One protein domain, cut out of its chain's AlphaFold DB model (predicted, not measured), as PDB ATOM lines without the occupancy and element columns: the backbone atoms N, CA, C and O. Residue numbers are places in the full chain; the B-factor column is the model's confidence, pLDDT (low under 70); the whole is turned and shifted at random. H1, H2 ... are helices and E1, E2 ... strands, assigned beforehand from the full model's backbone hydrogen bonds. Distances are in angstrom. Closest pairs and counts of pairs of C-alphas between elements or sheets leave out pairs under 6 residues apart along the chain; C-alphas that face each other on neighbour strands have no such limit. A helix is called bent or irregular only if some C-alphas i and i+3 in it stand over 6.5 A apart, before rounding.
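What this domain is: This is residues 168 to 294 and 342 to 351 of the 546 residues of an uncharacterized protein of Dyadobacter frigoris (UniProt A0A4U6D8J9). A strongly twisted antiparallel sheet of seven strands makes one layer, and two long helices, H1 and H2, lie side by side over one face of it as the second layer. H1 covers the E4 side and H2 the E3, E7 and E6 side, with little H3 packed on H2. The printed part has 137 residues, with named elements in the order E1 E2 E3 H1 E4 E5 H2 E6 E7 H3, in the class mixed, helices and strands. Across the sheet the order is E1 - E2 - E4 - E5 - E3 - E7 - E6. The whole is compact, with a radius of gyration of the C-alphas of 13.9 A, and spans 38 by 35 by 31 A.

How they stand to each other: Start at edge strand E1, residues 168 to 171, a hairpin with E2, residues 174 to 178: N 169 and O 176 are within hydrogen-bond range at 3.2 A. Next across is E4, residues 225 to 230, with N 177 and O 227 at 2.9 A. E4 makes a hairpin with E5, residues 242 to 247, where N 228 and O 243 are at 2.8 A. Beyond E5 find E3, residues 191 to 196, with N 194 and O 244 at 2.8 A, then E7, residues 284 to 288, with N 193 and O 287 at 2.8 A. E7 and edge strand E6, residues 278 to 281, form a hairpin at 142 degrees, with N 278 and O 286 at 2.9 A. H1, residues 200 to 219, lies over E4 and runs along the strands, at 10 degrees to E4 on the local plane and at a height over the sheet of 8.9 A; it is only just not over E5, on which 2 of its C-alphas fall. E3, H1 and E4 form a split strand-helix-strand unit, two strands running the same way with E5 between them, and its crossover is right-handed. H2, residues 248 to 268, is on the same face; it touches H1 at C-alphas 268 and 202, 6.2 A apart, opposite ways at a tilt of 37 degrees, only just steep. H3, residues 347 to 350, only grazes the sheet and touches residues 252 to 259 of H2, closest at C-alphas 350 and 259, 5.9 A. O i to N i+4 pairs are within hydrogen-bond range in 13 of 16 cases in H1 and 11 of 17 in H2; H3 is too short for one.

Where its parts are: Find C-alpha 168 at (289.332, 461.258, 378.714), where E1 begins. E3 measures 16.4 A from first to last C-alpha, E4 17.1 A and E5 17.0 A. H1 runs 27.4 A from C-alpha 200 at (269.700, 469.234, 373.880), and H2 runs 26.3 A. Both are irregular: C-alphas 201 and 204 are 7.9 A apart, C-alphas 249 and 252 7.6 A. H3 ends at C-alpha 350, (264.356, 455.835, 393.911).

The domain as a whole: The C-alphas farthest apart, those of Asp 201 and Pro 342, are 39.5 A from each other. Residues 295 to 341 are not printed, and C-alphas 294 and 342 stand 21.5 A apart across the cut. The links E2 to E3 and E4 to E5 are long. The model's mean pLDDT over the printed part is 82.5; look for values under 70 at 18 residues, among them 168 to 173 and 184 to 189.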
ATOM      1  N   PHE A 168     290.137 461.302 379.931       39.56
ATOM      2  CA  PHE A 168     289.332 461.258 378.714       39.56
ATOM      3  C   PHE A 168     289.900 460.247 377.718       39.56
ATOM      4  O   PHE A 168     291.091 460.274 377.415       39.56
ATOM      5  N   GLN A 169     289.041 459.381 377.186       44.56
ATOM      6  CA  GLN A 169     289.353 458.510 376.048       44.56
ATOM      7  C   GLN A 169     288.393 458.815 374.897       44.56
ATOM      8  O   GLN A 169     287.218 459.126 375.126       44.56
ATOM      9  N   PHE A 170     288.906 458.742 373.672       45.16
ATOM     10  CA  PHE A 170     288.177 459.049 372.445       45.16
ATOM     11  C   PHE A 170     288.014 457.770 371.622       45.16
ATOM     12  O   PHE A 170     289.013 457.187 371.217       45.16
ATOM     13  N   GLU A 171     286.774 457.353 371.348       53.41
ATOM     14  CA  GLU A 171     286.493 456.238 370.433       53.41
ATOM     15  C   GLU A 171     285.203 456.507 369.649       53.41
ATOM     16  O   GLU A 171     284.155 456.755 370.247       53.41
ATOM     17  N   ASN A 172     285.255 456.405 368.315       55.88
ATOM     18  CA  ASN A 172     284.081 456.284 367.435       55.88
ATOM     19  C   ASN A 172     282.906 457.238 367.760       55.88
ATOM     20  O   ASN A 172     281.777 456.783 367.937       55.88
ATOM     21  N   GLY A 173     283.166 458.547 367.881       67.62
ATOM     22  CA  GLY A 173     282.133 459.567 368.153       67.62
ATOM     23  C   GLY A 173     281.731 459.722 369.629       67.62
ATOM     24  O   GLY A 173     281.027 460.664 369.995       67.62
ATOM     25  N   TYR A 174     282.238 458.863 370.515       78.12
ATOM     26  CA  TYR A 174     281.992 458.938 371.952       78.12
ATOM     27  C   TYR A 174     283.219 459.411 372.725       78.12
ATOM     28  O   TYR A 174     284.373 459.145 372.377       78.12
ATOM     29  N   LYS A 175     282.934 460.083 373.835       82.12
ATOM     30  CA  LYS A 175     283.887 460.403 374.887       82.12
ATOM     31  C   LYS A 175     283.620 459.536 376.097       82.12
ATOM     32  O   LYS A 175     282.466 459.326 376.481       82.12
ATOM     33  N   TYR A 176     284.699 459.090 376.719       84.69
ATOM     34  CA  TYR A 176     284.642 458.377 377.983       84.69
ATOM     35  C   TYR A 176     285.319 459.170 379.083       84.69
ATOM     36  O   TYR A 176     286.350 459.798 378.857       84.69
ATOM     37  N   VAL A 177     284.743 459.096 380.276       84.56
ATOM     38  CA  VAL A 177     285.327 459.605 381.513       84.56
ATOM     39  C   VAL A 177     285.369 458.454 382.504       84.56
ATOM     40  O   VAL A 177     284.334 457.891 382.847       84.56
ATOM     41  N   ASN A 178     286.563 458.085 382.955       84.31
ATOM     42  CA  ASN A 178     286.732 457.038 383.958       84.31
ATOM     43  C   ASN A 178     286.869 457.660 385.355       84.31
ATOM     44  O   ASN A 178     287.532 458.688 385.510       84.31
ATOM     45  N   GLY A 179     286.259 457.024 386.359       79.62
ATOM     46  CA  GLY A 179     286.489 457.366 387.761       79.62
ATOM     47  C   GLY A 179     287.917 457.052 388.212       79.62
ATOM     48  O   GLY A 179     288.665 456.359 387.517       79.62
ATOM     49  N   LYS A 180     288.287 457.514 389.414       77.69
ATOM     50  CA  LYS A 180     289.575 457.187 390.058       77.69
ATOM     51  C   LYS A 180     289.744 455.670 390.223       77.69
ATOM     52  O   LYS A 180     290.862 455.164 390.196       77.69
ATOM     53  N   TYR A 181     288.629 454.949 390.352       75.12
ATOM     54  CA  TYR A 181     288.590 453.496 390.472       75.12
ATOM     55  C   TYR A 181     288.062 452.880 389.171       75.12
ATOM     56  O   TYR A 181     286.935 453.184 388.764       75.12
ATOM     57  N   PRO A 182     288.857 452.040 388.483       69.81
ATOM     58  CA  PRO A 182     288.456 451.474 387.206       69.81
ATOM     59  C   PRO A 182     287.320 450.465 387.388       69.81
ATOM     60  O   PRO A 182     287.219 449.790 388.417       69.81
ATOM     61  N   LEU A 183     286.468 450.360 386.367       74.25
ATOM     62  CA  LEU A 183     285.553 449.229 386.232       74.25
ATOM     63  C   LEU A 183     286.352 447.962 385.939       74.25
ATOM     64  O   LEU A 183     287.294 447.995 385.145       74.25
ATOM     65  N   ASP A 184     285.940 446.846 386.527       68.62
ATOM     66  CA  ASP A 184     286.504 445.550 386.183       68.62
ATOM     67  C   ASP A 184     286.087 445.110 384.769       68.62
ATOM     68  O   ASP A 184     284.906 444.869 384.495       68.62
ATOM     69  N   ASN A 185     287.069 444.977 383.877       55.81
ATOM     70  CA  ASN A 185     286.857 444.504 382.512       55.81
ATOM     71  C   ASN A 185     286.607 442.982 382.442       55.81
ATOM     72  O   ASN A 185     285.986 442.532 381.482       55.81
ATOM     73  N   ALA A 186     287.031 442.191 383.441       49.09
ATOM     74  CA  ALA A 186     286.934 440.725 383.412       49.09
ATOM     75  C   ALA A 186     285.496 440.206 383.617       49.09
ATOM     76  O   ALA A 186     285.164 439.091 383.229       49.09
ATOM     77  N   GLY A 187     284.604 441.032 384.174       51.25
ATOM     78  CA  GLY A 187     283.220 440.653 384.457       51.25
ATOM     79  C   GLY A 187     282.206 441.601 383.834       51.25
ATOM     80  O   GLY A 187     281.483 442.265 384.570       51.25
ATOM     81  N   LEU A 188     282.080 441.660 382.505       51.72
ATOM     82  CA  LEU A 188     281.033 442.462 381.836       51.72
ATOM     83  C   LEU A 188     279.606 442.098 382.309       51.72
ATOM     84  O   LEU A 188     278.736 442.964 382.392       51.72
ATOM     85  N   ALA A 189     279.395 440.850 382.746       53.81
ATOM     86  CA  ALA A 189     278.177 440.380 383.417       53.81
ATOM     87  C   ALA A 189     277.879 441.082 384.764       53.81
ATOM     88  O   ALA A 189     276.776 440.971 385.300       53.81
ATOM     89  N   SER A 190     278.857 441.803 385.313       74.50
ATOM     90  CA  SER A 190     278.792 442.519 386.586       74.50
ATOM     91  C   SER A 190     278.666 444.034 386.415       74.50
ATOM     92  O   SER A 190     278.864 444.749 387.387       74.50
ATOM     93  N   ILE A 191     278.337 444.552 385.225       86.12
ATOM     94  CA  ILE A 191     278.171 445.998 384.998       86.12
ATOM     95  C   ILE A 191     276.703 446.346 384.747       86.12
ATOM     96  O   ILE A 191     276.040 445.778 383.876       86.12
ATOM     97  N   VAL A 192     276.214 447.351 385.462       91.50
ATOM     98  CA  VAL A 192     274.901 447.969 385.264       91.50
ATOM     99  C   VAL A 192     275.051 449.354 384.646       91.50
ATOM    100  O   VAL A 192     276.123 449.960 384.712       91.50
ATOM    101  N   ARG A 193     273.987 449.845 384.011       94.75
ATOM    102  CA  ARG A 193     273.995 451.102 383.262       94.75
ATOM    103  C   ARG A 193     272.849 451.994 383.700       94.75
ATOM    104  O   ARG A 193     271.711 451.534 383.799       94.75
ATOM    105  N   PHE A 194     273.159 453.268 383.882       97.62
ATOM    106  CA  PHE A 194     272.186 454.337 384.034       97.62
ATOM    107  C   PHE A 194     272.258 455.249 382.816       97.62
ATOM    108  O   PHE A 194     273.333 455.709 382.440       97.62
ATOM    109  N   TYR A 195     271.112 455.482 382.193       97.38
ATOM    110  CA  TYR A 195     270.955 456.321 381.013       97.38
ATOM    111  C   TYR A 195     270.404 457.663 381.461       97.38
ATOM    112  O   TYR A 195     269.340 457.688 382.074       97.38
ATOM    113  N   PHE A 196     271.111 458.746 381.167       97.19
ATOM    114  CA  PHE A 196     270.655 460.106 381.428       97.19
ATOM    115  C   PHE A 196     270.261 460.709 380.090       97.19
ATOM    116  O   PHE A 196     271.103 460.820 379.199       97.19
ATOM    117  N   HIS A 197     268.997 461.087 379.938       95.19
ATOM    118  CA  HIS A 197     268.570 461.778 378.728       95.19
ATOM    119  C   HIS A 197     268.556 463.281 378.979       95.19
ATOM    120  O   HIS A 197     267.668 463.808 379.648       95.19
ATOM    121  N   LEU A 198     269.590 463.966 378.498       93.44
ATOM    122  CA  LEU A 198     269.780 465.399 378.692       93.44
ATOM    123  C   LEU A 198     269.008 466.196 377.643       93.44
ATOM    124  O   LEU A 198     268.919 465.814 376.474       93.44
ATOM    125  N   LYS A 199     268.485 467.352 378.050       91.88
ATOM    126  CA  LYS A 199     267.886 468.307 377.122       91.88
ATOM    127  C   LYS A 199     268.970 468.899 376.226       91.88
ATOM    128  O   LYS A 199     269.970 469.429 376.719       91.88
ATOM    129  N   ILE A 200     268.736 468.839 374.917       88.44
ATOM    130  CA  ILE A 200     269.700 469.234 373.880       88.44
ATOM    131  C   ILE A 200     270.148 470.698 374.040       88.44
ATOM    132  O   ILE A 200     271.327 471.006 373.890       88.44
ATOM    133  N   ASP A 201     269.228 471.593 374.394       87.94
ATOM    134  CA  ASP A 201     269.479 473.023 374.615       87.94
ATOM    135  C   ASP A 201     270.330 473.319 375.863       87.94
ATOM    136  O   ASP A 201     270.853 474.423 376.002       87.94
ATOM    137  N   THR A 202     270.530 472.333 376.743       88.25
ATOM    138  CA  THR A 202     271.293 472.491 377.992       88.25
ATOM    139  C   THR A 202     272.631 471.752 378.009       88.25
ATOM    140  O   THR A 202     273.337 471.813 379.014       88.25
ATOM    141  N   LEU A 203     273.010 471.050 376.933       85.69
ATOM    142  CA  LEU A 203     274.166 470.132 376.917       85.69
ATOM    143  C   LEU A 203     275.495 470.789 377.306       85.69
ATOM    144  O   LEU A 203     276.320 470.160 377.970       85.69
ATOM    145  N   THR A 204     275.695 472.055 376.929       82.31
ATOM    146  CA  THR A 204     276.911 472.824 377.246       82.31
ATOM    147  C   THR A 204     277.115 473.022 378.748       82.31
ATOM    148  O   THR A 204     278.252 473.171 379.187       82.31
ATOM    149  N   VAL A 205     276.036 472.983 379.534       83.94
ATOM    150  CA  VAL A 205     276.054 473.135 380.995       83.94
ATOM    151  C   VAL A 205     275.879 471.787 381.690       83.94
ATOM    152  O   VAL A 205     276.601 471.478 382.639       83.94
ATOM    153  N   SER A 206     274.946 470.961 381.215       87.12
ATOM    154  CA  SER A 206     274.557 469.723 381.889       87.12
ATOM    155  C   SER A 206     275.639 468.647 381.837       87.12
ATOM    156  O   SER A 206     275.869 467.998 382.854       87.12
ATOM    157  N   ILE A 207     276.367 468.497 380.721       88.00
ATOM    158  CA  ILE A 207     277.448 467.501 380.608       88.00
ATOM    159  C   ILE A 207     278.597 467.791 381.590       88.00
ATOM    160  O   ILE A 207     278.928 466.890 382.367       88.00
ATOM    161  N   PRO A 208     279.207 469.000 381.618       84.50
ATOM    162  CA  PRO A 208     280.249 469.310 382.596       84.50
ATOM    163  C   PRO A 208     279.772 469.159 384.043       84.50
ATOM    164  O   PRO A 208     280.490 468.583 384.859       84.50
ATOM    165  N   LEU A 209     278.551 469.618 384.347       83.69
ATOM    166  CA  LEU A 209     277.966 469.510 385.685       83.69
ATOM    167  C   LEU A 209     277.834 468.047 386.127       83.69
ATOM    168  O   LEU A 209     278.250 467.700 387.230       83.69
ATOM    169  N   LEU A 210     277.289 467.185 385.264       90.62
ATOM    170  CA  LEU A 210     277.144 465.753 385.527       90.62
ATOM    171  C   LEU A 210     278.488 465.067 385.734       90.62
ATOM    172  O   LEU A 210     278.634 464.300 386.682       90.62
ATOM    173  N   ILE A 211     279.466 465.340 384.866       88.38
ATOM    174  CA  ILE A 211     280.809 464.769 384.986       88.38
ATOM    175  C   ILE A 211     281.425 465.157 386.330       88.38
ATOM    176  O   ILE A 211     281.914 464.272 387.028       88.38
ATOM    177  N   LEU A 212     281.372 466.439 386.702       84.88
ATOM    178  CA  LEU A 212     281.909 466.936 387.967       84.88
ATOM    179  C   LEU A 212     281.219 466.258 389.155       84.88
ATOM    180  O   LEU A 212     281.866 465.583 389.949       84.88
ATOM    181  N   LYS A 213     279.886 466.343 389.219       85.19
ATOM    182  CA  LYS A 213     279.101 465.827 390.346       85.19
ATOM    183  C   LYS A 213     279.228 464.318 390.515       85.19
ATOM    184  O   LYS A 213     279.365 463.851 391.640       85.19
ATOM    185  N   ILE A 214     279.184 463.552 389.421       90.19
ATOM    186  CA  ILE A 214     279.373 462.097 389.472       90.19
ATOM    187  C   ILE A 214     280.800 461.772 389.899       90.19
ATOM    188  O   ILE A 214     280.973 460.909 390.755       90.19
ATOM    189  N   SER A 215     281.802 462.464 389.346       85.38
ATOM    190  CA  SER A 215     283.202 462.226 389.705       85.38
ATOM    191  C   SER A 215     283.433 462.450 391.190       85.38
ATOM    192  O   SER A 215     283.936 461.539 391.839       85.38
ATOM    193  N   ASP A 216     282.998 463.582 391.741       77.50
ATOM    194  CA  ASP A 216     283.140 463.883 393.167       77.50
ATOM    195  C   ASP A 216     282.410 462.826 394.008       77.50
ATOM    196  O   ASP A 216     283.009 462.111 394.812       77.50
ATOM    197  N   LEU A 217     281.119 462.615 393.733       80.81
ATOM    198  CA  LEU A 217     280.286 461.711 394.520       80.81
ATOM    199  C   LEU A 217     280.798 460.276 394.574       80.81
ATOM    200  O   LEU A 217     280.754 459.644 395.637       80.81
ATOM    201  N   PHE A 218     281.206 459.750 393.421       84.19
ATOM    202  CA  PHE A 218     281.591 458.356 393.277       84.19
ATOM    203  C   PHE A 218     283.040 458.141 393.711       84.19
ATOM    204  O   PHE A 218     283.310 457.151 394.396       84.19
ATOM    205  N   ASN A 219     283.956 459.063 393.390       78.88
ATOM    206  CA  ASN A 219     285.353 458.947 393.810       78.88
ATOM    207  C   ASN A 219     285.489 459.062 395.330       78.88
ATOM    208  O   ASN A 219     286.175 458.229 395.922       78.88
ATOM    209  N   ASP A 220     284.769 459.987 395.973       70.75
ATOM    210  CA  ASP A 220     284.767 460.132 397.436       70.75
ATOM    211  C   ASP A 220     284.302 458.853 398.149       70.75
ATOM    212  O   ASP A 220     284.668 458.582 399.289       70.75
ATOM    213  N   ARG A 221     283.491 458.029 397.472       68.12
ATOM    214  CA  ARG A 221     282.916 456.787 398.025       68.12
ATOM    215  C   ARG A 221     283.604 455.519 397.539       68.12
ATOM    216  O   ARG A 221     283.167 454.413 397.868       68.12
ATOM    217  N   LEU A 222     284.701 455.670 396.804       74.12
ATOM    218  CA  LEU A 222     285.469 454.580 396.210       74.12
ATOM    219  C   LEU A 222     284.662 453.709 395.231       74.12
ATOM    220  O   LEU A 222     284.909 452.512 395.105       74.12
ATOM    221  N   ILE A 223     283.681 454.298 394.548       77.06
ATOM    222  CA  ILE A 223     282.813 453.586 393.611       77.06
ATOM    223  C   ILE A 223     283.439 453.632 392.222       77.06
ATOM    224  O   ILE A 223     283.593 454.702 391.635       77.06
ATOM    225  N   SER A 224     283.746 452.460 391.668       82.88
ATOM    226  CA  SER A 224     284.185 452.356 390.278       82.88
ATOM    227  C   SER A 224     283.077 452.750 389.308       82.88
ATOM    228  O   SER A 224     281.959 452.224 389.390       82.88
ATOM    229  N   PHE A 225     283.403 453.628 388.360       90.44
ATOM    230  CA  PHE A 225     282.476 454.041 387.312       90.44
ATOM    231  C   PHE A 225     283.174 454.397 385.998       90.44
ATOM    232  O   PHE A 225     284.356 454.746 385.958       90.44
ATOM    233  N   ARG A 226     282.400 454.353 384.912       92.56
ATOM    234  CA  ARG A 226     282.756 454.930 383.611       92.56
ATOM    235  C   ARG A 226     281.560 455.695 383.076       92.56
ATOM    236  O   ARG A 226     280.455 455.176 383.052       92.56
ATOM    237  N   LEU A 227     281.774 456.915 382.626       92.62
ATOM    238  CA  LEU A 227     280.818 457.684 381.850       92.62
ATOM    239  C   LEU A 227     281.140 457.519 380.370       92.62
ATOM    240  O   LEU A 227     282.307 457.505 379.986       92.62
ATOM    241  N   LYS A 228     280.101 457.414 379.550       91.38
ATOM    242  CA  LYS A 228     280.157 457.471 378.093       91.38
ATOM    243  C   LYS A 228     279.171 458.522 377.635       91.38
ATOM    244  O   LYS A 228     278.012 458.468 378.034       91.38
ATOM    245  N   PHE A 229     279.591 459.424 376.766       89.06
ATOM    246  CA  PHE A 229     278.677 460.376 376.160       89.06
ATOM    247  C   PHE A 229     279.050 460.679 374.717       89.06
ATOM    248  O   PHE A 229     280.208 460.558 374.320       89.06
ATOM    249  N   SER A 230     278.050 461.020 373.916       84.19
ATOM    250  CA  SER A 230     278.240 461.434 372.528       84.19
ATOM    251  C   SER A 230     278.954 462.780 372.448       84.19
ATOM    252  O   SER A 230     278.876 463.580 373.378       84.19
ATOM    253  N   PHE A 231     279.664 463.037 371.350       73.50
ATOM    254  CA  PHE A 231     280.394 464.296 371.175       73.50
ATOM    255  C   PHE A 231     279.876 465.161 370.020       73.50
ATOM    256  O   PHE A 231     280.240 466.331 369.929       73.50
ATOM    257  N   THR A 232     279.001 464.632 369.160       73.81
ATOM    258  CA  THR A 232     278.472 465.371 368.004       73.81
ATOM    259  C   THR A 232     276.984 465.712 368.147       73.81
ATOM    260  O   THR A 232     276.201 464.942 368.704       73.81
ATOM    261  N   ASN A 233     276.566 466.856 367.590       70.38
ATOM    262  CA  ASN A 233     275.174 467.341 367.649       70.38
ATOM    263  C   ASN A 233     274.146 466.322 367.135       70.38
ATOM    264  O   ASN A 233     273.072 466.181 367.714       70.38
ATOM    265  N   ASP A 234     274.465 465.578 366.075       71.69
ATOM    266  CA  ASP A 234     273.547 464.566 365.547       71.69
ATOM    267  C   ASP A 234     273.497 463.296 366.406       71.69
ATOM    268  O   ASP A 234     272.534 462.533 366.344       71.69
ATOM    269  N   GLU A 235     274.534 463.005 367.190       72.56
ATOM    270  CA  GLU A 235     274.514 461.893 368.143       72.56
ATOM    271  C   GLU A 235     273.757 462.245 369.425       72.56
ATOM    272  O   GLU A 235     273.143 461.358 370.005       72.56
ATOM    273  N   PHE A 236     273.690 463.523 369.810       78.88
ATOM    274  CA  PHE A 236     272.868 463.969 370.941       78.88
ATOM    275  C   PHE A 236     271.358 463.833 370.717       78.88
ATOM    276  O   PHE A 236     270.589 463.850 371.673       78.88
ATOM    277  N   LYS A 237     270.921 463.635 369.469       80.44
ATOM    278  CA  LYS A 237     269.531 463.264 369.162       80.44
ATOM    279  C   LYS A 237     269.186 461.850 369.635       80.44
ATOM    280  O   LYS A 237     268.010 461.531 369.767       80.44
ATOM    281  N   ARG A 238     270.192 461.000 369.876       85.12
ATOM    282  CA  ARG A 238     269.977 459.642 370.375       85.12
ATOM    283  C   ARG A 238     269.534 459.684 371.829       85.12
ATOM    284  O   ARG A 238     270.056 460.470 372.616       85.12
ATOM    285  N   SER A 239     268.664 458.765 372.223       87.25
ATOM    286  CA  SER A 239     268.225 458.656 373.619       87.25
ATOM    287  C   SER A 239     269.290 458.076 374.562       87.25
ATOM    288  O   SER A 239     269.152 458.153 375.776       87.25
ATOM    289  N   ASP A 240     270.366 457.480 374.032       89.88
ATOM    290  CA  ASP A 240     271.466 456.881 374.803       89.88
ATOM    291  C   ASP A 240     272.764 457.709 374.765       89.88
ATOM    292  O   ASP A 240     273.861 457.161 374.873       89.88
ATOM    293  N   HIS A 241     272.649 459.030 374.606       89.19
ATOM    294  CA  HIS A 241     273.792 459.928 374.424       89.19
ATOM    295  C   HIS A 241     274.603 460.204 375.700       89.19
ATOM    296  O   HIS A 241     275.680 460.787 375.593       89.19
ATOM    297  N   PHE A 242     274.126 459.815 376.889       94.44
ATOM    298  CA  PHE A 242     274.872 459.912 378.146       94.44
ATOM    299  C   PHE A 242     274.586 458.695 379.039       94.44
ATOM    300  O   PHE A 242     273.452 458.448 379.454       94.44
ATOM    301  N   VAL A 243     275.618 457.903 379.330       95.50
ATOM    302  CA  VAL A 243     275.507 456.612 380.018       95.50
ATOM    303  C   VAL A 243     276.555 456.501 381.118       95.50
ATOM    304  O   VAL A 243     277.750 456.647 380.869       95.50
ATOM    305  N   LEU A 244     276.111 456.177 382.327       96.38
ATOM    306  CA  LEU A 244     276.951 455.834 383.467       96.38
ATOM    307  C   LEU A 244     276.981 454.319 383.649       96.38
ATOM    308  O   LEU A 244     275.955 453.684 383.874       96.38
ATOM    309  N   TYR A 245     278.173 453.753 383.593       94.00
ATOM    310  CA  TYR A 245     278.468 452.359 383.868       94.00
ATOM    311  C   TYR A 245     278.965 452.236 385.302       94.00
ATOM    312  O   TYR A 245     279.882 452.952 385.708       94.00
ATOM    313  N   VAL A 246     278.377 451.307 386.047       91.50
ATOM    314  CA  VAL A 246     278.714 451.040 387.448       91.50
ATOM    315  C   VAL A 246     278.809 449.536 387.646       91.50
ATOM    316  O   VAL A 246     278.069 448.771 387.031       91.50
ATOM    317  N   GLU A 247     279.693 449.090 388.526       84.69
ATOM    318  CA  GLU A 247     279.679 447.692 388.943       84.69
ATOM    319  C   GLU A 247     278.390 447.354 389.706       84.69
ATOM    320  O   GLU A 247     277.938 448.084 390.584       84.69
ATOM    321  N   ARG A 248     277.819 446.192 389.405       82.81
ATOM    322  CA  ARG A 248     276.583 445.644 389.964       82.81
ATOM    323  C   ARG A 248     276.605 445.626 391.492       82.81
ATOM    324  O   ARG A 248     275.599 445.961 392.107       82.81
ATOM    325  N   ARG A 249     277.745 445.291 392.105       75.44
ATOM    326  CA  ARG A 249     277.921 445.306 393.571       75.44
ATOM    327  C   ARG A 249     277.745 446.695 394.192       75.44
ATOM    328  O   ARG A 249     277.382 446.800 395.355       75.44
ATOM    329  N   HIS A 250     277.961 447.756 393.418       81.19
ATOM    330  CA  HIS A 250     277.770 449.131 393.865       81.19
ATOM    331  C   HIS A 250     276.380 449.677 393.519       81.19
ATOM    332  O   HIS A 250     276.126 450.843 393.807       81.19
ATOM    333  N   PHE A 251     275.480 448.877 392.924       84.62
ATOM    334  CA  PHE A 251     274.165 449.342 392.469       84.62
ATOM    335  C   PHE A 251     273.405 450.092 393.561       84.62
ATOM    336  O   PHE A 251     272.975 451.214 393.322       84.62
ATOM    337  N   ASP A 252     273.286 449.517 394.759       77.19
ATOM    338  CA  ASP A 252     272.466 450.104 395.818       77.19
ATOM    339  C   ASP A 252     273.018 451.465 396.289       77.19
ATOM    340  O   ASP A 252     272.263 452.406 396.534       77.19
ATOM    341  N   VAL A 253     274.346 451.602 396.384       76.25
ATOM    342  CA  VAL A 253     274.987 452.874 396.753       76.25
ATOM    343  C   VAL A 253     274.892 453.874 395.601       76.25
ATOM    344  O   VAL A 253     274.514 455.022 395.818       76.25
ATOM    345  N   ALA A 254     275.163 453.444 394.370       86.75
ATOM    346  CA  ALA A 254     275.066 454.290 393.187       86.75
ATOM    347  C   ALA A 254     273.636 454.797 392.958       86.75
ATOM    348  O   ALA A 254     273.457 455.972 392.664       86.75
ATOM    349  N   ALA A 255     272.618 453.959 393.160       86.38
ATOM    350  CA  ALA A 255     271.209 454.329 393.054       86.38
ATOM    351  C   ALA A 255     270.848 455.486 393.997       86.38
ATOM    352  O   ALA A 255     270.179 456.435 393.593       86.38
ATOM    353  N   ILE A 256     271.355 455.450 395.230       79.56
ATOM    354  CA  ILE A 256     271.164 456.525 396.207       79.56
ATOM    355  C   ILE A 256     271.835 457.821 395.747       79.56
ATOM    356  O   ILE A 256     271.213 458.881 395.795       79.56
ATOM    357  N   LEU A 257     273.085 457.742 395.283       84.19
ATOM    358  CA  LEU A 257     273.813 458.917 394.794       84.19
ATOM    359  C   LEU A 257     273.144 459.520 393.562       84.19
ATOM    360  O   LEU A 257     273.031 460.735 393.467       84.19
ATOM    361  N   ILE A 258     272.647 458.679 392.657       93.38
ATOM    362  CA  ILE A 258     271.914 459.104 391.463       93.38
ATOM    363  C   ILE A 258     270.587 459.753 391.848       93.38
ATOM    364  O   ILE A 258     270.231 460.777 391.274       93.38
ATOM    365  N   ARG A 259     269.864 459.210 392.833       87.50
ATOM    366  CA  ARG A 259     268.648 459.842 393.358       87.50
ATOM    367  C   ARG A 259     268.936 461.216 393.954       87.50
ATOM    368  O   ARG A 259     268.152 462.133 393.730       87.50
ATOM    369  N   TRP A 260     270.018 461.360 394.714       82.94
ATOM    370  CA  TRP A 260     270.400 462.657 395.268       82.94
ATOM    371  C   TRP A 260     270.778 463.639 394.160       82.94
ATOM    372  O   TRP A 260     270.207 464.722 394.076       82.94
ATOM    373  N   LEU A 261     271.638 463.205 393.239       88.31
ATOM    374  CA  LEU A 261     272.042 463.974 392.068       88.31
ATOM    375  C   LEU A 261     270.838 464.435 391.238       88.31
ATOM    376  O   LEU A 261     270.808 465.577 390.792       88.31
ATOM    377  N   HIS A 262     269.829 463.574 391.063       93.38
ATOM    378  CA  HIS A 262     268.603 463.883 390.319       93.38
ATOM    379  C   HIS A 262     267.898 465.136 390.831       93.38
ATOM    380  O   HIS A 262     267.422 465.911 390.012       93.38
ATOM    381  N   GLN A 263     267.901 465.391 392.143       85.62
ATOM    382  CA  GLN A 263     267.288 466.595 392.718       85.62
ATOM    383  C   GLN A 263     267.922 467.890 392.188       85.62
ATOM    384  O   GLN A 263     267.244 468.906 392.085       85.62
ATOM    385  N   GLU A 264     269.207 467.848 391.831       85.44
ATOM    386  CA  GLU A 264     269.940 468.992 391.285       85.44
ATOM    387  C   GLU A 264     269.866 469.058 389.754       85.44
ATOM    388  O   GLU A 264     269.886 470.149 389.183       85.44
ATOM    389  N   ILE A 265     269.789 467.905 389.077       92.69
ATOM    390  CA  ILE A 265     269.889 467.837 387.611       92.69
ATOM    391  C   ILE A 265     268.554 467.659 386.877       92.69
ATOM    392  O   ILE A 265     268.539 467.779 385.655       92.69
ATOM    393  N   GLU A 266     267.443 467.395 387.577       94.25
ATOM    394  CA  GLU A 266     266.097 467.233 386.990       94.25
ATOM    395  C   GLU A 266     265.736 468.339 385.975       94.25
ATOM    396  O   GLU A 266     265.230 467.997 384.904       94.25
ATOM    397  N   PRO A 267     266.064 469.634 386.195       94.62
ATOM    398  CA  PRO A 267     265.790 470.684 385.210       94.62
ATOM    399  C   PRO A 267     266.475 470.489 383.848       94.62
ATOM    400  O   PRO A 267     265.972 471.000 382.843       94.62
ATOM    401  N   PHE A 268     267.585 469.749 383.796       94.94
ATOM    402  CA  PHE A 268     268.359 469.468 382.582       94.94
ATOM    403  C   PHE A 268     267.968 468.150 381.903       94.94
ATOM    404  O   PHE A 268     268.511 467.831 380.847       94.94
ATOM    405  N   LEU A 269     267.054 467.378 382.495       95.00
ATOM    406  CA  LEU A 269     266.652 466.068 381.995       95.00
ATOM    407  C   LEU A 269     265.361 466.135 381.175       95.00
ATOM    408  O   LEU A 269     264.439 466.897 381.469       95.00
ATOM    409  N   ASP A 270     265.296 465.301 380.147       92.69
ATOM    410  CA  ASP A 270     264.121 465.040 379.325       92.69
ATOM    411  C   ASP A 270     263.676 463.587 379.563       92.69
ATOM    412  O   ASP A 270     264.487 462.697 379.796       92.69
ATOM    413  N   ASN A 271     262.368 463.334 379.551       90.31
ATOM    414  CA  ASN A 271     261.801 462.029 379.884       90.31
ATOM    415  C   ASN A 271     261.917 460.973 378.776       90.31
ATOM    416  O   ASN A 271     261.538 459.825 379.007       90.31
ATOM    417  N   ARG A 272     262.431 461.321 377.592       89.94
ATOM    418  CA  ARG A 272     262.627 460.374 376.484       89.94
ATOM    419  C   ARG A 272     263.792 459.423 376.766       89.94
ATOM    420  O   ARG A 272     264.949 459.767 376.594       89.94
ATOM    421  N   LEU A 273     263.494 458.198 377.178       92.81
ATOM    422  CA  LEU A 273     264.505 457.176 377.454       92.81
ATOM    423  C   LEU A 273     264.615 456.164 376.305       92.81
ATOM    424  O   LEU A 273     263.608 455.908 375.645       92.81
ATOM    425  N   PRO A 274     265.794 455.538 376.087       93.06
ATOM    426  CA  PRO A 274     265.933 454.475 375.095       93.06
ATOM    427  C   PRO A 274     264.918 453.355 375.322       93.06
ATOM    428  O   PRO A 274     264.571 453.042 376.461       93.06
ATOM    429  N   PHE A 275     264.491 452.685 374.253       92.81
ATOM    430  CA  PHE A 275     263.584 451.547 374.396       92.81
ATOM    431  C   PHE A 275     264.178 450.462 375.307       92.81
ATOM    432  O   PHE A 275     265.396 450.275 375.388       92.81
ATOM    433  N   PHE A 276     263.292 449.732 375.984       94.31
ATOM    434  CA  PHE A 276     263.595 448.615 376.884       94.31
ATOM    435  C   PHE A 276     264.322 448.959 378.189       94.31
ATOM    436  O   PHE A 276     264.415 448.090 379.058       94.31
ATOM    437  N   VAL A 277     264.812 450.184 378.394       95.31
ATOM    438  CA  VAL A 277     265.369 450.560 379.704       95.31
ATOM    439  C   VAL A 277     264.238 450.743 380.712       95.31
ATOM    440  O   VAL A 277     263.160 451.236 380.383       95.31
ATOM    441  N   LYS A 278     264.476 450.373 381.971       95.44
ATOM    442  CA  LYS A 278     263.527 450.652 383.048       95.44
ATOM    443  C   LYS A 278     263.697 452.089 383.507       95.44
ATOM    444  O   LYS A 278     264.767 452.445 383.991       95.44
ATOM    445  N   GLN A 279     262.654 452.902 383.409       95.38
ATOM    446  CA  GLN A 279     262.671 454.229 384.014       95.38
ATOM    447  C   GLN A 279     262.770 454.107 385.543       95.38
ATOM    448  O   GLN A 279     261.931 453.463 386.175       95.38
ATOM    449  N   VAL A 280     263.797 454.725 386.130       95.19
ATOM    450  CA  VAL A 280     264.009 454.757 387.588       95.19
ATOM    451  C   VAL A 280     263.697 456.126 388.181       95.19
ATOM    452  O   VAL A 280     263.144 456.203 389.274       95.19
ATOM    453  N   LEU A 281     263.972 457.198 387.434       94.56
ATOM    454  CA  LEU A 281     263.607 458.582 387.748       94.56
ATOM    455  C   LEU A 281     263.193 459.309 386.459       94.56
ATOM    456  O   LEU A 281     263.359 458.785 385.358       94.56
ATOM    457  N   SER A 282     262.639 460.518 386.576       93.56
ATOM    458  CA  SER A 282     262.336 461.367 385.413       93.56
ATOM    459  C   SER A 282     263.618 461.615 384.608       93.56
ATOM    460  O   SER A 282     264.579 462.143 385.162       93.56
ATOM    461  N   GLY A 283     263.650 461.176 383.347       94.88
ATOM    462  CA  GLY A 283     264.815 461.272 382.459       94.88
ATOM    463  C   GLY A 283     266.022 460.407 382.830       94.88
ATOM    464  O   GLY A 283     267.097 460.595 382.260       94.88
ATOM    465  N   ILE A 284     265.858 459.440 383.748       97.31
ATOM    466  CA  ILE A 284     266.893 458.448 384.069       97.31
ATOM    467  C   ILE A 284     266.358 457.024 383.896       97.31
ATOM    468  O   ILE A 284     265.409 456.603 384.567       97.31
ATOM    469  N   GLY A 285     267.005 456.273 383.010       96.50
ATOM    470  CA  GLY A 285     266.722 454.871 382.715       96.50
ATOM    471  C   GLY A 285     267.788 453.925 383.263       96.50
ATOM    472  O   GLY A 285     268.915 454.330 383.535       96.50
ATOM    473  N   PHE A 286     267.449 452.648 383.390       96.81
ATOM    474  CA  PHE A 286     268.331 451.597 383.885       96.81
ATOM    475  C   PHE A 286     268.322 450.366 382.972       96.81
ATOM    476  O   PHE A 286     267.266 449.953 382.487       96.81
ATOM    477  N   GLY A 287     269.489 449.740 382.793       93.88
ATOM    478  CA  GLY A 287     269.617 448.446 382.119       93.88
ATOM    479  C   GLY A 287     270.894 447.692 382.498       93.88
ATOM    480  O   GLY A 287     271.905 448.296 382.861       93.88
ATOM    481  N   SER A 288     270.875 446.361 382.415       90.19
ATOM    482  CA  SER A 288     272.068 445.532 382.633       90.19
ATOM    483  C   SER A 288     272.946 445.455 381.385       90.19
ATOM    484  O   SER A 288     272.454 445.434 380.257       90.19
ATOM    485  N   THR A 289     274.260 445.335 381.561       87.06
ATOM    486  CA  THR A 289     275.152 444.990 380.446       87.06
ATOM    487  C   THR A 289     274.862 443.561 379.960       87.06
ATOM    488  O   THR A 289     274.760 442.661 380.797       87.06
ATOM    489  N   PRO A 290     274.720 443.325 378.640       84.38
ATOM    490  CA  PRO A 290     274.615 441.973 378.092       84.38
ATOM    491  C   PRO A 290     275.814 441.097 378.479       84.38
ATOM    492  O   PRO A 290     276.933 441.594 378.575       84.38
ATOM    493  N   HIS A 291     275.597 439.791 378.660       75.88
ATOM    494  CA  HIS A 291     276.682 438.842 378.951       75.88
ATOM    495  C   HIS A 291     277.676 438.694 377.787       75.88
ATOM    496  O   HIS A 291     278.852 438.424 378.011       75.88
ATOM    497  N   GLN A 292     277.211 438.883 376.549       67.69
ATOM    498  CA  GLN A 292     278.037 438.744 375.354       67.69
ATOM    499  C   GLN A 292     278.939 439.976 375.174       67.69
ATOM    500  O   GLN A 292     278.436 441.090 374.987       67.69
ATOM    501  N   GLN A 293     280.260 439.753 375.211       54.94
ATOM    502  CA  GLN A 293     281.298 440.767 375.458       54.94
ATOM    503  C   GLN A 293     281.430 441.899 374.412       54.94
ATOM    504  O   GLN A 293     282.207 442.824 374.614       54.94
ATOM    505  N   SER A 294     280.646 441.904 373.333       60.50
ATOM    506  CA  SER A 294     280.775 442.870 372.228       60.50
ATOM    507  C   SER A 294     279.490 443.624 371.869       60.50
ATOM    508  O   SER A 294     279.494 444.450 370.958       60.50
ATOM    509  N   PRO A 342     269.789 436.490 387.966       68.75
ATOM    510  CA  PRO A 342     269.637 436.389 389.413       68.75
ATOM    511  C   PRO A 342     270.074 437.709 390.058       68.75
ATOM    512  O   PRO A 342     270.929 437.745 390.945       68.75
ATOM    513  N   PHE A 343     269.652 438.840 389.494       73.62
ATOM    514  CA  PHE A 343     269.983 440.154 390.016       73.62
ATOM    515  C   PHE A 343     268.750 440.860 390.550       73.62
ATOM    516  O   PHE A 343     268.041 441.543 389.809       73.62
ATOM    517  N   VAL A 344     268.557 440.792 391.866       70.88
ATOM    518  CA  VAL A 344     267.608 441.676 392.544       70.88
ATOM    519  C   VAL A 344     268.126 443.117 392.544       70.88
ATOM    520  O   VAL A 344     269.173 443.426 393.119       70.88
ATOM    521  N   CYS A 345     267.357 444.011 391.930       81.00
ATOM    522  CA  CYS A 345     267.496 445.457 392.074       81.00
ATOM    523  C   CYS A 345     266.352 445.967 392.951       81.00
ATOM    524  O   CYS A 345     265.190 445.815 392.568       81.00
ATOM    525  N   ASP A 346     266.652 446.603 394.084       80.50
ATOM    526  CA  ASP A 346     265.624 447.322 394.837       80.50
ATOM    527  C   ASP A 346     265.451 448.732 394.257       80.50
ATOM    528  O   ASP A 346     266.190 449.663 394.577       80.50
ATOM    529  N   PHE A 347     264.467 448.894 393.373       88.44
ATOM    530  CA  PHE A 347     264.153 450.205 392.799       88.44
ATOM    531  C   PHE A 347     263.348 451.107 393.742       88.44
ATOM    532  O   PHE A 347     263.165 452.278 393.412       88.44
ATOM    533  N   SER A 348     262.913 450.619 394.912       82.94
ATOM    534  CA  SER A 348     262.230 451.460 395.906       82.94
ATOM    535  C   SER A 348     263.159 452.540 396.482       82.94
ATOM    536  O   SER A 348     262.710 453.596 396.918       82.94
ATOM    537  N   ILE A 349     264.480 452.352 396.348       79.12
ATOM    538  CA  ILE A 349     265.515 453.353 396.646       79.12
ATOM    539  C   ILE A 349     265.262 454.690 395.922       79.12
ATOM    540  O   ILE A 349     265.582 455.751 396.465       79.12
ATOM    541  N   PHE A 350     264.661 454.655 394.727       86.50
ATOM    542  CA  PHE A 350     264.356 455.835 393.911       86.50
ATOM    543  C   PHE A 350     263.035 456.529 394.279       86.50
ATOM    544  O   PHE A 350     262.730 457.590 393.730       86.50
ATOM    545  N   ASP A 351     262.243 455.981 395.203       83.88
ATOM    546  CA  ASP A 351     260.987 456.603 395.612       83.88
ATOM    547  C   ASP A 351     261.247 457.894 396.401       83.88
ATOM    548  O   ASP A 351     261.932 457.895 397.422       83.88
TER     549      ASP A 351